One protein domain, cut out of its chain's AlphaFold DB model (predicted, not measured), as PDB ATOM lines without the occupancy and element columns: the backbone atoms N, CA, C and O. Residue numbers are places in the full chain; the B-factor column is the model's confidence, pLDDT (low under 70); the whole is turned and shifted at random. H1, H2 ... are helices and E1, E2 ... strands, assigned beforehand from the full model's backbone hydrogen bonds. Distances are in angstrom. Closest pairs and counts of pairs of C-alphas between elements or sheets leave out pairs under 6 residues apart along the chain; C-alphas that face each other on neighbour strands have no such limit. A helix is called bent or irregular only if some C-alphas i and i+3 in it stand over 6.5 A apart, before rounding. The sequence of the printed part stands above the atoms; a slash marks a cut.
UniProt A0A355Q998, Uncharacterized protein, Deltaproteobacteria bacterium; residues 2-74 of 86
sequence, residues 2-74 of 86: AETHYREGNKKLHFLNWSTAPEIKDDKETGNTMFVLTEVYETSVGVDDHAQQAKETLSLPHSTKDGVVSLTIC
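AT A GLANCE: This is residues 2 to 74 of the 86 residues of an uncharacterized protein of Deltaproteobacteria bacterium (UniProt A0A355Q998). A long two-stranded hairpin, E1 and E2, makes the long axis, with both strands bent near the turn; at the end away from the turn one helix, H1, makes a corner with the hairpin. From the far end of H1 an unnamed tail, residues 58 to 74, runs out and folds back towards the hairpin, leaving a loose frame in which residues 61 to 66 stand free. The printed part has 73 residues, with two named strands and one named helix in the order E1, E2, H1, and the sheet, in the order E1 - E2, is antiparallel. The class is mixed, helices and strands. The whole is loose, with a radius of gyration of the C-alphas of 15.0 A, and elongated, spanning 43 by 26 by 19 A.

IN THESE COORDINATES: Residues 2 to 12 come before the first named element. E1 is residues 13 to 25, 31.9 A from first to last C-alpha, and begins with C-alpha 13 at (-20.061, -18.629, -55.501). E2 is residues 28 to 41, 33.5 A long, with C-alpha 28 at (14.589, -17.095, -55.009). H1 is residues 44 to 57, 19.8 A long, and ends with C-alpha 57 at (-15.822, -21.124, -38.266).

HOW THE PARTS SIT: E1 and E2 form a hairpin over a tight link of 2 residues, antiparallel, with 168 degrees between their directions. C-alphas 16 and 39 face each other at 4.8 A. N 17 and O 38 are within hydrogen-bond range at 2.9 A, as are N 36 and O 19 at 2.9 A. E1 bends by 71 degrees at residue 22, and E2 bends by 93 degrees at residue 31. Beyond these bends, near the turn, N 25 and O 28 are 2.9 A apart. A tight link of 2 residues joins E2 to H1. The closest C-alphas of E2 and H1 are those of Tyr 41 and Val 47, 6.3 A apart. Those of E1 and H1 are Leu 13 and Gly 46, at 7.1 A. In H1 every O i to N i+4 pair is within hydrogen-bond range.

THE WHOLE: The two C-alphas farthest apart, those of Gly 9 and Lys 28, are 43.6 A apart. The C-alphas of Ala 2 and Cys 74, first and last printed, are 22.4 A apart. The printed part has no cut, and both links between named elements are tight. Residues 58 to 74 have no named element, and their C-alphas lie 8 to 19 A from the mean of all C-alphas. The mean pLDDT of the printed part is 76.7, and 21 residues are under 70, namely residues 2 to 4 and 57 to 74.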
ATOM      1  N   ALA A   2     -18.601 -27.923 -48.736       46.91
ATOM      2  CA  ALA A   2     -19.708 -28.024 -49.706       46.91
ATOM      3  C   ALA A   2     -21.040 -27.425 -49.200       46.91
ATOM      4  O   ALA A   2     -21.863 -27.017 -50.010       46.91
ATOM      5  N   GLU A   3     -21.231 -27.342 -47.880       59.28
ATOM      6  CA  GLU A   3     -22.445 -26.788 -47.254       59.28
ATOM      7  C   GLU A   3     -22.356 -25.287 -46.929       59.28
ATOM      8  O   GLU A   3     -23.359 -24.683 -46.574       59.28
ATOM      9  N   THR A   4     -21.177 -24.670 -47.063       67.00
ATOM     10  CA  THR A   4     -20.949 -23.249 -46.725       67.00
ATOM     11  C   THR A   4     -21.108 -22.311 -47.926       67.00
ATOM     12  O   THR A   4     -21.110 -21.094 -47.767       67.00
ATOM     13  N   HIS A   5     -21.261 -22.861 -49.137       79.69
ATOM     14  CA  HIS A   5     -21.300 -22.105 -50.389       79.69
ATOM     15  C   HIS A   5     -22.591 -22.349 -51.168       79.69
ATOM     16  O   HIS A   5     -23.039 -23.485 -51.331       79.69
ATOM     17  N   TYR A   6     -23.162 -21.274 -51.706       84.31
ATOM     18  CA  TYR A   6     -24.413 -21.323 -52.455       84.31
ATOM     19  C   TYR A   6     -24.150 -21.505 -53.954       84.31
ATOM     20  O   TYR A   6     -23.263 -20.870 -54.525       84.31
ATOM     21  N   ARG A   7     -24.951 -22.356 -54.608       84.31
ATOM     22  CA  ARG A   7     -24.903 -22.569 -56.070       84.31
ATOM     23  C   ARG A   7     -25.723 -21.546 -56.857       84.31
ATOM     24  O   ARG A   7     -25.485 -21.362 -58.048       84.31
ATOM     25  N   GLU A   8     -26.683 -20.902 -56.199       86.56
ATOM     26  CA  GLU A   8     -27.665 -19.998 -56.796       86.56
ATOM     27  C   GLU A   8     -28.011 -18.848 -55.836       86.56
ATOM     28  O   GLU A   8     -27.738 -18.919 -54.636       86.56
ATOM     29  N   GLY A   9     -28.629 -17.791 -56.372       87.62
ATOM     30  CA  GLY A   9     -29.046 -16.608 -55.619       87.62
ATOM     31  C   GLY A   9     -27.915 -15.612 -55.339       87.62
ATOM     32  O   GLY A   9     -26.782 -15.780 -55.777       87.62
ATOM     33  N   ASN A  10     -28.212 -14.557 -54.579       89.38
ATOM     34  CA  ASN A  10     -27.295 -13.418 -54.402       89.38
ATOM     35  C   ASN A  10     -25.989 -13.767 -53.663       89.38
ATOM     36  O   ASN A  10     -25.032 -13.000 -53.717       89.38
ATOM     37  N   LYS A  11     -25.942 -14.918 -52.985       88.81
ATOM     38  CA  LYS A  11     -24.760 -15.433 -52.274       88.81
ATOM     39  C   LYS A  11     -23.955 -16.439 -53.100       88.81
ATOM     40  O   LYS A  11     -23.078 -17.117 -52.568       88.81
ATOM     41  N   LYS A  12     -24.295 -16.601 -54.380       88.94
ATOM     42  CA  LYS A  12     -23.696 -17.607 -55.246       88.94
ATOM     43  C   LYS A  12     -22.187 -17.417 -55.362       88.94
ATOM     44  O   LYS A  12     -21.704 -16.332 -55.698       88.94
ATOM     45  N   LEU A  13     -21.470 -18.518 -55.161       87.94
ATOM     46  CA  LEU A  13     -20.061 -18.629 -55.501       87.94
ATOM     47  C   LEU A  13     -19.942 -18.939 -56.996       87.94
ATOM     48  O   LEU A  13     -20.436 -19.961 -57.472       87.94
ATOM     49  N   HIS A  14     -19.301 -18.044 -57.742       86.19
ATOM     50  CA  HIS A  14     -19.069 -18.206 -59.174       86.19
ATOM     51  C   HIS A  14     -17.833 -19.068 -59.450       86.19
ATOM     52  O   HIS A  14     -17.829 -19.871 -60.382       86.19
ATOM     53  N   PHE A  15     -16.792 -18.918 -58.631       84.94
ATOM     54  CA  PHE A  15     -15.514 -19.594 -58.824       84.94
ATOM     55  C   PHE A  15     -14.830 -19.882 -57.489       84.94
ATOM     56  O   PHE A  15     -14.808 -19.024 -56.611       84.94
ATOM     57  N   LEU A  16     -14.251 -21.077 -57.374       85.00
ATOM     58  CA  LEU A  16     -13.429 -21.519 -56.252       85.00
ATOM     59  C   LEU A  16     -12.155 -22.141 -56.811       85.00
ATOM     60  O   LEU A  16     -12.230 -23.093 -57.589       85.00
ATOM     61  N   ASN A  17     -11.002 -21.648 -56.376       84.94
ATOM     62  CA  ASN A  17      -9.715 -22.216 -56.738       84.94
ATOM     63  C   ASN A  17      -8.775 -22.293 -55.542       84.94
ATOM     64  O   ASN A  17      -8.676 -21.364 -54.743       84.94
ATOM     65  N   TRP A  18      -8.044 -23.400 -55.492       81.25
ATOM     66  CA  TRP A  18      -6.948 -23.623 -54.565       81.25
ATOM     67  C   TRP A  18      -5.676 -23.755 -55.381       81.25
ATOM     68  O   TRP A  18      -5.584 -24.621 -56.250       81.25
ATOM     69  N   SER A  19      -4.693 -22.912 -55.098       82.75
ATOM     70  CA  SER A  19      -3.372 -23.023 -55.709       82.75
ATOM     71  C   SER A  19      -2.286 -23.061 -54.652       82.75
ATOM     72  O   SER A  19      -2.356 -22.357 -53.643       82.75
ATOM     73  N   THR A  20      -1.272 -23.872 -54.920       84.62
ATOM     74  CA  THR A  20      -0.069 -23.998 -54.109       84.62
ATOM     75  C   THR A  20       1.155 -23.730 -54.964       84.62
ATOM     76  O   THR A  20       1.242 -24.182 -56.105       84.62
ATOM     77  N   ALA A  21       2.102 -22.982 -54.415       86.69
ATOM     78  CA  ALA A  21       3.380 -22.704 -55.056       86.69
ATOM     79  C   ALA A  21       4.454 -22.428 -53.994       86.69
ATOM     80  O   ALA A  21       4.106 -22.024 -52.882       86.69
ATOM     81  N   PRO A  22       5.749 -22.602 -54.302       88.12
ATOM     82  CA  PRO A  22       6.813 -22.060 -53.464       88.12
ATOM     83  C   PRO A  22       6.670 -20.539 -53.314       88.12
ATOM     84  O   PRO A  22       6.310 -19.842 -54.266       88.12
ATOM     85  N   GLU A  23       6.953 -20.009 -52.126       87.19
ATOM     86  CA  GLU A  23       7.098 -18.563 -51.949       87.19
ATOM     87  C   GLU A  23       8.384 -18.091 -52.635       87.19
ATOM     88  O   GLU A  23       9.473 -18.606 -52.362       87.19
ATOM     89  N   ILE A  24       8.252 -17.089 -53.507       89.75
ATOM     90  CA  ILE A  24       9.373 -16.453 -54.199       89.75
ATOM     91  C   ILE A  24       9.599 -15.063 -53.614       89.75
ATOM     92  O   ILE A  24       8.690 -14.233 -53.585       89.75
ATOM     93  N   LYS A  25      10.834 -14.792 -53.195       89.88
ATOM     94  CA  LYS A  25      11.291 -13.475 -52.755       89.88
ATOM     95  C   LYS A  25      12.641 -13.179 -53.393       89.88
ATOM     96  O   LYS A  25      13.544 -14.007 -53.316       89.88
ATOM     97  N   ASP A  26      12.770 -12.010 -54.017       94.00
ATOM     98  CA  ASP A  26      13.992 -11.592 -54.721       94.00
ATOM     99  C   ASP A  26      14.494 -12.673 -55.709       94.00
ATOM    100  O   ASP A  26      15.662 -13.067 -55.692       94.00
ATOM    101  N   ASP A  27      13.565 -13.198 -56.520       92.94
ATOM    102  CA  ASP A  27      13.762 -14.264 -57.519       92.94
ATOM    103  C   ASP A  27      14.304 -15.600 -56.971       92.94
ATOM    104  O   ASP A  27      14.847 -16.419 -57.715       92.94
ATOM    105  N   LYS A  28      14.156 -15.852 -55.664       93.25
ATOM    106  CA  LYS A  28      14.589 -17.095 -55.009       93.25
ATOM    107  C   LYS A  28      13.471 -17.709 -54.178       93.25
ATOM    108  O   LYS A  28      12.708 -16.998 -53.525       93.25
ATOM    109  N   GLU A  29      13.409 -19.038 -54.170       93.12
ATOM    110  CA  GLU A  29      12.547 -19.776 -53.245       93.12
ATOM    111  C   GLU A  29      13.011 -19.553 -51.805       93.12
ATOM    112  O   GLU A  29      14.197 -19.676 -51.489       93.12
ATOM    113  N   THR A  30      12.071 -19.244 -50.916       89.50
ATOM    114  CA  THR A  30      12.373 -19.026 -49.492       89.50
ATOM    115  C   THR A  30      12.370 -20.322 -48.678       89.50
ATOM    116  O   THR A  30      12.813 -20.331 -47.532       89.50
ATOM    117  N   GLY A  31      11.861 -21.413 -49.259       86.50
ATOM    118  CA  GLY A  31      11.547 -22.663 -48.565       86.50
ATOM    119  C   GLY A  31      10.140 -22.695 -47.954       86.50
ATOM    120  O   GLY A  31       9.697 -23.755 -47.514       86.50
ATOM    121  N   ASN A  32       9.407 -21.575 -47.964       83.50
ATOM    122  CA  ASN A  32       8.001 -21.545 -47.569       83.50
ATOM    123  C   ASN A  32       7.097 -22.021 -48.716       83.50
ATOM    124  O   ASN A  32       7.411 -21.858 -49.897       83.50
ATOM    125  N   THR A  33       5.933 -22.569 -48.367       81.69
ATOM    126  CA  THR A  33       4.858 -22.861 -49.329       81.69
ATOM    127  C   THR A  33       3.779 -21.790 -49.225       81.69
ATOM    128  O   THR A  33       3.241 -21.559 -48.143       81.69
ATOM    129  N   MET A  34       3.434 -21.162 -50.345       81.50
ATOM    130  CA  MET A  34       2.257 -20.309 -50.453       81.50
ATOM    131  C   MET A  34       1.027 -21.149 -50.769       81.50
ATOM    132  O   MET A  34       1.008 -21.925 -51.726       81.50
ATOM    133  N   PHE A  35      -0.019 -20.929 -49.981       79.50
ATOM    134  CA  PHE A  35      -1.361 -21.432 -50.231       79.50
ATOM    135  C   PHE A  35      -2.247 -20.241 -50.571       79.50
ATOM    136  O   PHE A  35      -2.350 -19.302 -49.784       79.50
ATOM    137  N   VAL A  36      -2.878 -20.274 -51.741       81.12
ATOM    138  CA  VAL A  36      -3.799 -19.226 -52.183       81.12
ATOM    139  C   VAL A  36      -5.170 -19.846 -52.401       81.12
ATOM    140  O   VAL A  36      -5.341 -20.728 -53.247       81.12
ATOM    141  N   LEU A  37      -6.133 -19.364 -51.620       81.31
ATOM    142  CA  LEU A  37      -7.558 -19.561 -51.841       81.31
ATOM    143  C   LEU A  37      -8.079 -18.377 -52.656       81.31
ATOM    144  O   LEU A  37      -7.863 -17.224 -52.292       81.31
ATOM    145  N   THR A  38      -8.759 -18.657 -53.761       85.06
ATOM    146  CA  THR A  38      -9.464 -17.647 -54.551       85.06
ATOM    147  C   THR A  38     -10.931 -18.013 -54.636       85.06
ATOM    148  O   THR A  38     -11.285 -19.056 -55.186       85.06
ATOM    149  N   GLU A  39     -11.777 -17.121 -54.139       85.25
ATOM    150  CA  GLU A  39     -13.225 -17.227 -54.227       85.25
ATOM    151  C   GLU A  39     -13.781 -15.984 -54.913       85.25
ATOM    152  O   GLU A  39     -13.441 -14.855 -54.558       85.25
ATOM    153  N   VAL A  40     -14.615 -16.189 -55.933       86.75
ATOM    154  CA  VAL A  40     -15.278 -15.104 -56.664       86.75
ATOM    155  C   VAL A  40     -16.774 -15.246 -56.476       86.75
ATOM    156  O   VAL A  40     -17.368 -16.257 -56.857       86.75
ATOM    157  N   TYR A  41     -17.378 -14.204 -55.923       86.19
ATOM    158  CA  TYR A  41     -18.814 -14.097 -55.717       86.19
ATOM    159  C   TYR A  41     -19.429 -13.173 -56.759       86.19
ATOM    160  O   TYR A  41     -18.812 -12.201 -57.187       86.19
ATOM    161  N   GLU A  42     -20.665 -13.470 -57.151       82.81
ATOM    162  CA  GLU A  42     -21.390 -12.658 -58.135       82.81
ATOM    163  C   GLU A  42     -21.800 -11.289 -57.565       82.81
ATOM    164  O   GLU A  42     -21.924 -10.313 -58.302       82.81
ATOM    165  N   THR A  43     -21.975 -11.195 -56.242       85.94
ATOM    166  CA  THR A  43     -22.319  -9.947 -55.550       85.94
ATOM    167  C   THR A  43     -21.543  -9.792 -54.242       85.94
ATOM    168  O   THR A  43     -21.065 -10.773 -53.667       85.94
ATOM    169  N   SER A  44     -21.480  -8.561 -53.722       86.38
ATOM    170  CA  SER A  44     -20.873  -8.266 -52.416       86.38
ATOM    171  C   SER A  44     -21.562  -8.988 -51.254       86.38
ATOM    172  O   SER A  44     -20.899  -9.325 -50.285       86.38
ATOM    173  N   VAL A  45     -22.856  -9.309 -51.372       88.19
ATOM    174  CA  VAL A  45     -23.607 -10.053 -50.342       88.19
ATOM    175  C   VAL A  45     -23.010 -11.444 -50.112       88.19
ATOM    176  O   VAL A  45     -23.018 -11.932 -48.987       88.19
ATOM    177  N   GLY A  46     -22.483 -12.085 -51.161       86.44
ATOM    178  CA  GLY A  46     -21.774 -13.360 -51.029       86.44
ATOM    179  C   GLY A  46     -20.435 -13.221 -50.302       86.44
ATOM    180  O   GLY A  46     -20.102 -14.071 -49.481       86.44
ATOM    181  N   VAL A  47     -19.712 -12.121 -50.544       85.56
ATOM    182  CA  VAL A  47     -18.444 -11.810 -49.859       85.56
ATOM    183  C   VAL A  47     -18.683 -11.536 -48.372       85.56
ATOM    184  O   VAL A  47     -17.988 -12.095 -47.527       85.56
ATOM    185  N   ASP A  48     -19.698 -10.732 -48.042       87.06
ATOM    186  CA  ASP A  48     -20.083 -10.429 -46.658       87.06
ATOM    187  C   ASP A  48     -20.487 -11.692 -45.886       87.06
ATOM    188  O   ASP A  48     -20.074 -11.892 -44.741       87.06
ATOM    189  N   ASP A  49     -21.276 -12.561 -46.521       86.56
ATOM    190  CA  ASP A  49     -21.705 -13.833 -45.943       86.56
ATOM    191  C   ASP A  49     -20.514 -14.766 -45.687       86.56
ATOM    192  O   ASP A  49     -20.383 -15.294 -44.582       86.56
ATOM    193  N   HIS A  50     -19.597 -14.894 -46.652       84.00
ATOM    194  CA  HIS A  50     -18.365 -15.663 -46.477       84.00
ATOM    195  C   HIS A  50     -17.516 -15.124 -45.320       84.00
ATOM    196  O   HIS A  50     -17.094 -15.883 -44.450       84.00
ATOM    197  N   ALA A  51     -17.298 -13.807 -45.265       80.50
ATOM    198  CA  ALA A  51     -16.525 -13.180 -44.199       80.50
ATOM    199  C   ALA A  51     -17.159 -13.399 -42.815       80.50
ATOM    200  O   ALA A  51     -16.446 -13.600 -41.828       80.50
ATOM    201  N   GLN A  52     -18.492 -13.388 -42.722       82.94
ATOM    202  CA  GLN A  52     -19.202 -13.695 -41.483       82.94
ATOM    203  C   GLN A  52     -19.030 -15.167 -41.085       82.94
ATOM    204  O   GLN A  52     -18.648 -15.446 -39.948       82.94
ATOM    205  N   GLN A  53     -19.220 -16.100 -42.025       79.31
ATOM    206  CA  GLN A  53     -19.000 -17.529 -41.785       79.31
ATOM    207  C   GLN A  53     -17.555 -17.810 -41.350       79.31
ATOM    208  O   GLN A  53     -17.329 -18.586 -40.420       79.31
ATOM    209  N   ALA A  54     -16.569 -17.151 -41.965       77.94
ATOM    210  CA  ALA A  54     -15.166 -17.283 -41.596       77.94
ATOM    211  C   ALA A  54     -14.915 -16.821 -40.151       77.94
ATOM    212  O   ALA A  54     -14.258 -17.524 -39.396       77.94
ATOM    213  N   LYS A  55     -15.488 -15.702 -39.695       73.38
ATOM    214  CA  LYS A  55     -15.330 -15.266 -38.289       73.38
ATOM    215  C   LYS A  55     -15.831 -16.299 -37.278       73.38
ATOM    216  O   LYS A  55     -15.287 -16.391 -36.182       73.38
ATOM    217  N   GLU A  56     -16.867 -17.044 -37.639       75.19
ATOM    218  CA  GLU A  56     -17.515 -18.016 -36.758       75.19
ATOM    219  C   GLU A  56     -16.863 -19.404 -36.827       75.19
ATOM    220  O   GLU A  56     -16.904 -20.155 -35.853       75.19
ATOM    221  N   THR A  57     -16.252 -19.748 -37.965       67.62
ATOM    222  CA  THR A  57     -15.822 -21.124 -38.266       67.62
ATOM    223  C   THR A  57     -14.355 -21.273 -38.655       67.62
ATOM    224  O   THR A  57     -13.891 -22.410 -38.774       67.62
ATOM    225  N   LEU A  58     -13.608 -20.177 -38.844       64.62
ATOM    226  CA  LEU A  58     -12.202 -20.221 -39.247       64.62
ATOM    227  C   LEU A  58     -11.359 -20.850 -38.137       64.62
ATOM    228  O   LEU A  58     -10.849 -20.193 -37.232       64.62
ATOM    229  N   SER A  59     -11.188 -22.158 -38.259       56.97
ATOM    230  CA  SER A  59     -10.188 -22.940 -37.563       56.97
ATOM    231  C   SER A  59      -9.086 -23.229 -38.571       56.97
ATOM    232  O   SER A  59      -9.257 -24.055 -39.472       56.97
ATOM    233  N   LEU A  60      -7.971 -22.500 -38.480       54.06
ATOM    234  CA  LEU A  60      -6.806 -22.819 -39.295       54.06
ATOM    235  C   LEU A  60      -6.326 -24.225 -38.887       54.06
ATOM    236  O   LEU A  60      -6.130 -24.470 -37.695       54.06
ATOM    237  N   PRO A  61      -6.127 -25.158 -39.839       44.28
ATOM    238  CA  PRO A  61      -5.781 -26.554 -39.545       44.28
ATOM    239  C   PRO A  61      -4.428 -26.710 -38.834       44.28
ATOM    240  O   PRO A  61      -4.067 -27.808 -38.407       44.28
ATOM    241  N   HIS A  62      -3.668 -25.624 -38.705       42.00
ATOM    242  CA  HIS A  62      -2.407 -25.551 -37.992       42.00
ATOM    243  C   HIS A  62      -2.519 -24.389 -37.004       42.00
ATOM    244  O   HIS A  62      -2.896 -23.278 -37.383       42.00
ATOM    245  N   SER A  63      -2.202 -24.644 -35.733       43.81
ATOM    246  CA  SER A  63      -1.933 -23.580 -34.767       43.81
ATOM    247  C   SER A  63      -0.973 -22.587 -35.424       43.81
ATOM    248  O   SER A  63       0.115 -22.979 -35.838       43.81
ATOM    249  N   THR A  64      -1.331 -21.302 -35.510       49.66
ATOM    250  CA  THR A  64      -0.432 -20.248 -36.029       49.66
ATOM    251  C   THR A  64       0.882 -20.144 -35.247       49.66
ATOM    252  O   THR A  64       1.779 -19.413 -35.650       49.66
ATOM    253  N   LYS A  65       1.014 -20.882 -34.137       42.56
ATOM    254  CA  LYS A  65       2.247 -21.021 -33.361       42.56
ATOM    255  C   LYS A  65       3.305 -21.900 -34.038       42.56
ATOM    256  O   LYS A  65       4.473 -21.699 -33.739       42.56
ATOM    257  N   ASP A  66       2.931 -22.790 -34.963       47.66
ATOM    258  CA  ASP A  66       3.857 -23.739 -35.597       47.66
ATOM    259  C   ASP A  66       3.762 -23.665 -37.135       47.66
ATOM    260  O   ASP A  66       3.154 -24.511 -37.786       47.66
ATOM    261  N   GLY A  67       4.364 -22.633 -37.736       53.06
ATOM    262  CA  GLY A  67       4.731 -22.658 -39.162       53.06
ATOM    263  C   GLY A  67       3.965 -21.737 -40.118       53.06
ATOM    264  O   GLY A  67       4.324 -21.679 -41.292       53.06
ATOM    265  N   VAL A  68       2.975 -20.964 -39.658       53.06
ATOM    266  CA  VAL A  68       2.424 -19.867 -40.477       53.06
ATOM    267  C   VAL A  68       3.343 -18.655 -40.341       53.06
ATOM    268  O   VAL A  68       3.283 -17.925 -39.356       53.06
ATOM    269  N   VAL A  69       4.216 -18.453 -41.330       56.44
ATOM    270  CA  VAL A  69       5.177 -17.336 -41.338       56.44
ATOM    271  C   VAL A  69       4.481 -16.002 -41.644       56.44
ATOM    272  O   VAL A  69       4.885 -14.961 -41.128       56.44
ATOM    273  N   SER A  70       3.404 -16.018 -42.439       60.66
ATOM    274  CA  SER A  70       2.545 -14.856 -42.680       60.66
ATOM    275  C   SER A  70       1.147 -15.269 -43.163       60.66
ATOM    276  O   SER A  70       0.985 -16.310 -43.796       60.66
ATOM    277  N   LEU A  71       0.134 -14.453 -42.856       63.16
ATOM    278  CA  LEU A  71      -1.221 -14.562 -43.401       63.16
ATOM    279  C   LEU A  71      -1.595 -13.209 -44.004       63.16
ATOM    280  O   LEU A  71      -1.609 -12.201 -43.298       63.16
ATOM    281  N   THR A  72      -1.909 -13.200 -45.296       64.00
ATOM    282  CA  THR A  72      -2.435 -12.021 -45.988       64.00
ATOM    283  C   THR A  72      -3.849 -12.329 -46.447       64.00
ATOM    284  O   THR A  72      -4.058 -13.263 -47.217       64.00
ATOM    285  N   ILE A  73      -4.809 -11.542 -45.971       65.19
ATOM    286  CA  ILE A  73      -6.203 -11.589 -46.409       65.19
ATOM    287  C   ILE A  73      -6.463 -10.302 -47.192       65.19
ATOM    288  O   ILE A  73      -6.177  -9.211 -46.699       65.19
ATOM    289  N   CYS A  74      -6.958 -10.426 -48.423       62.12
ATOM    290  CA  CYS A  74      -7.360  -9.289 -49.243       62.12
ATOM    291  C   CYS A  74      -8.840  -9.428 -49.585       62.12
ATOM    292  O   CYS A  74      -9.212 -10.116 -50.533       62.12
TER     293      CYS A  74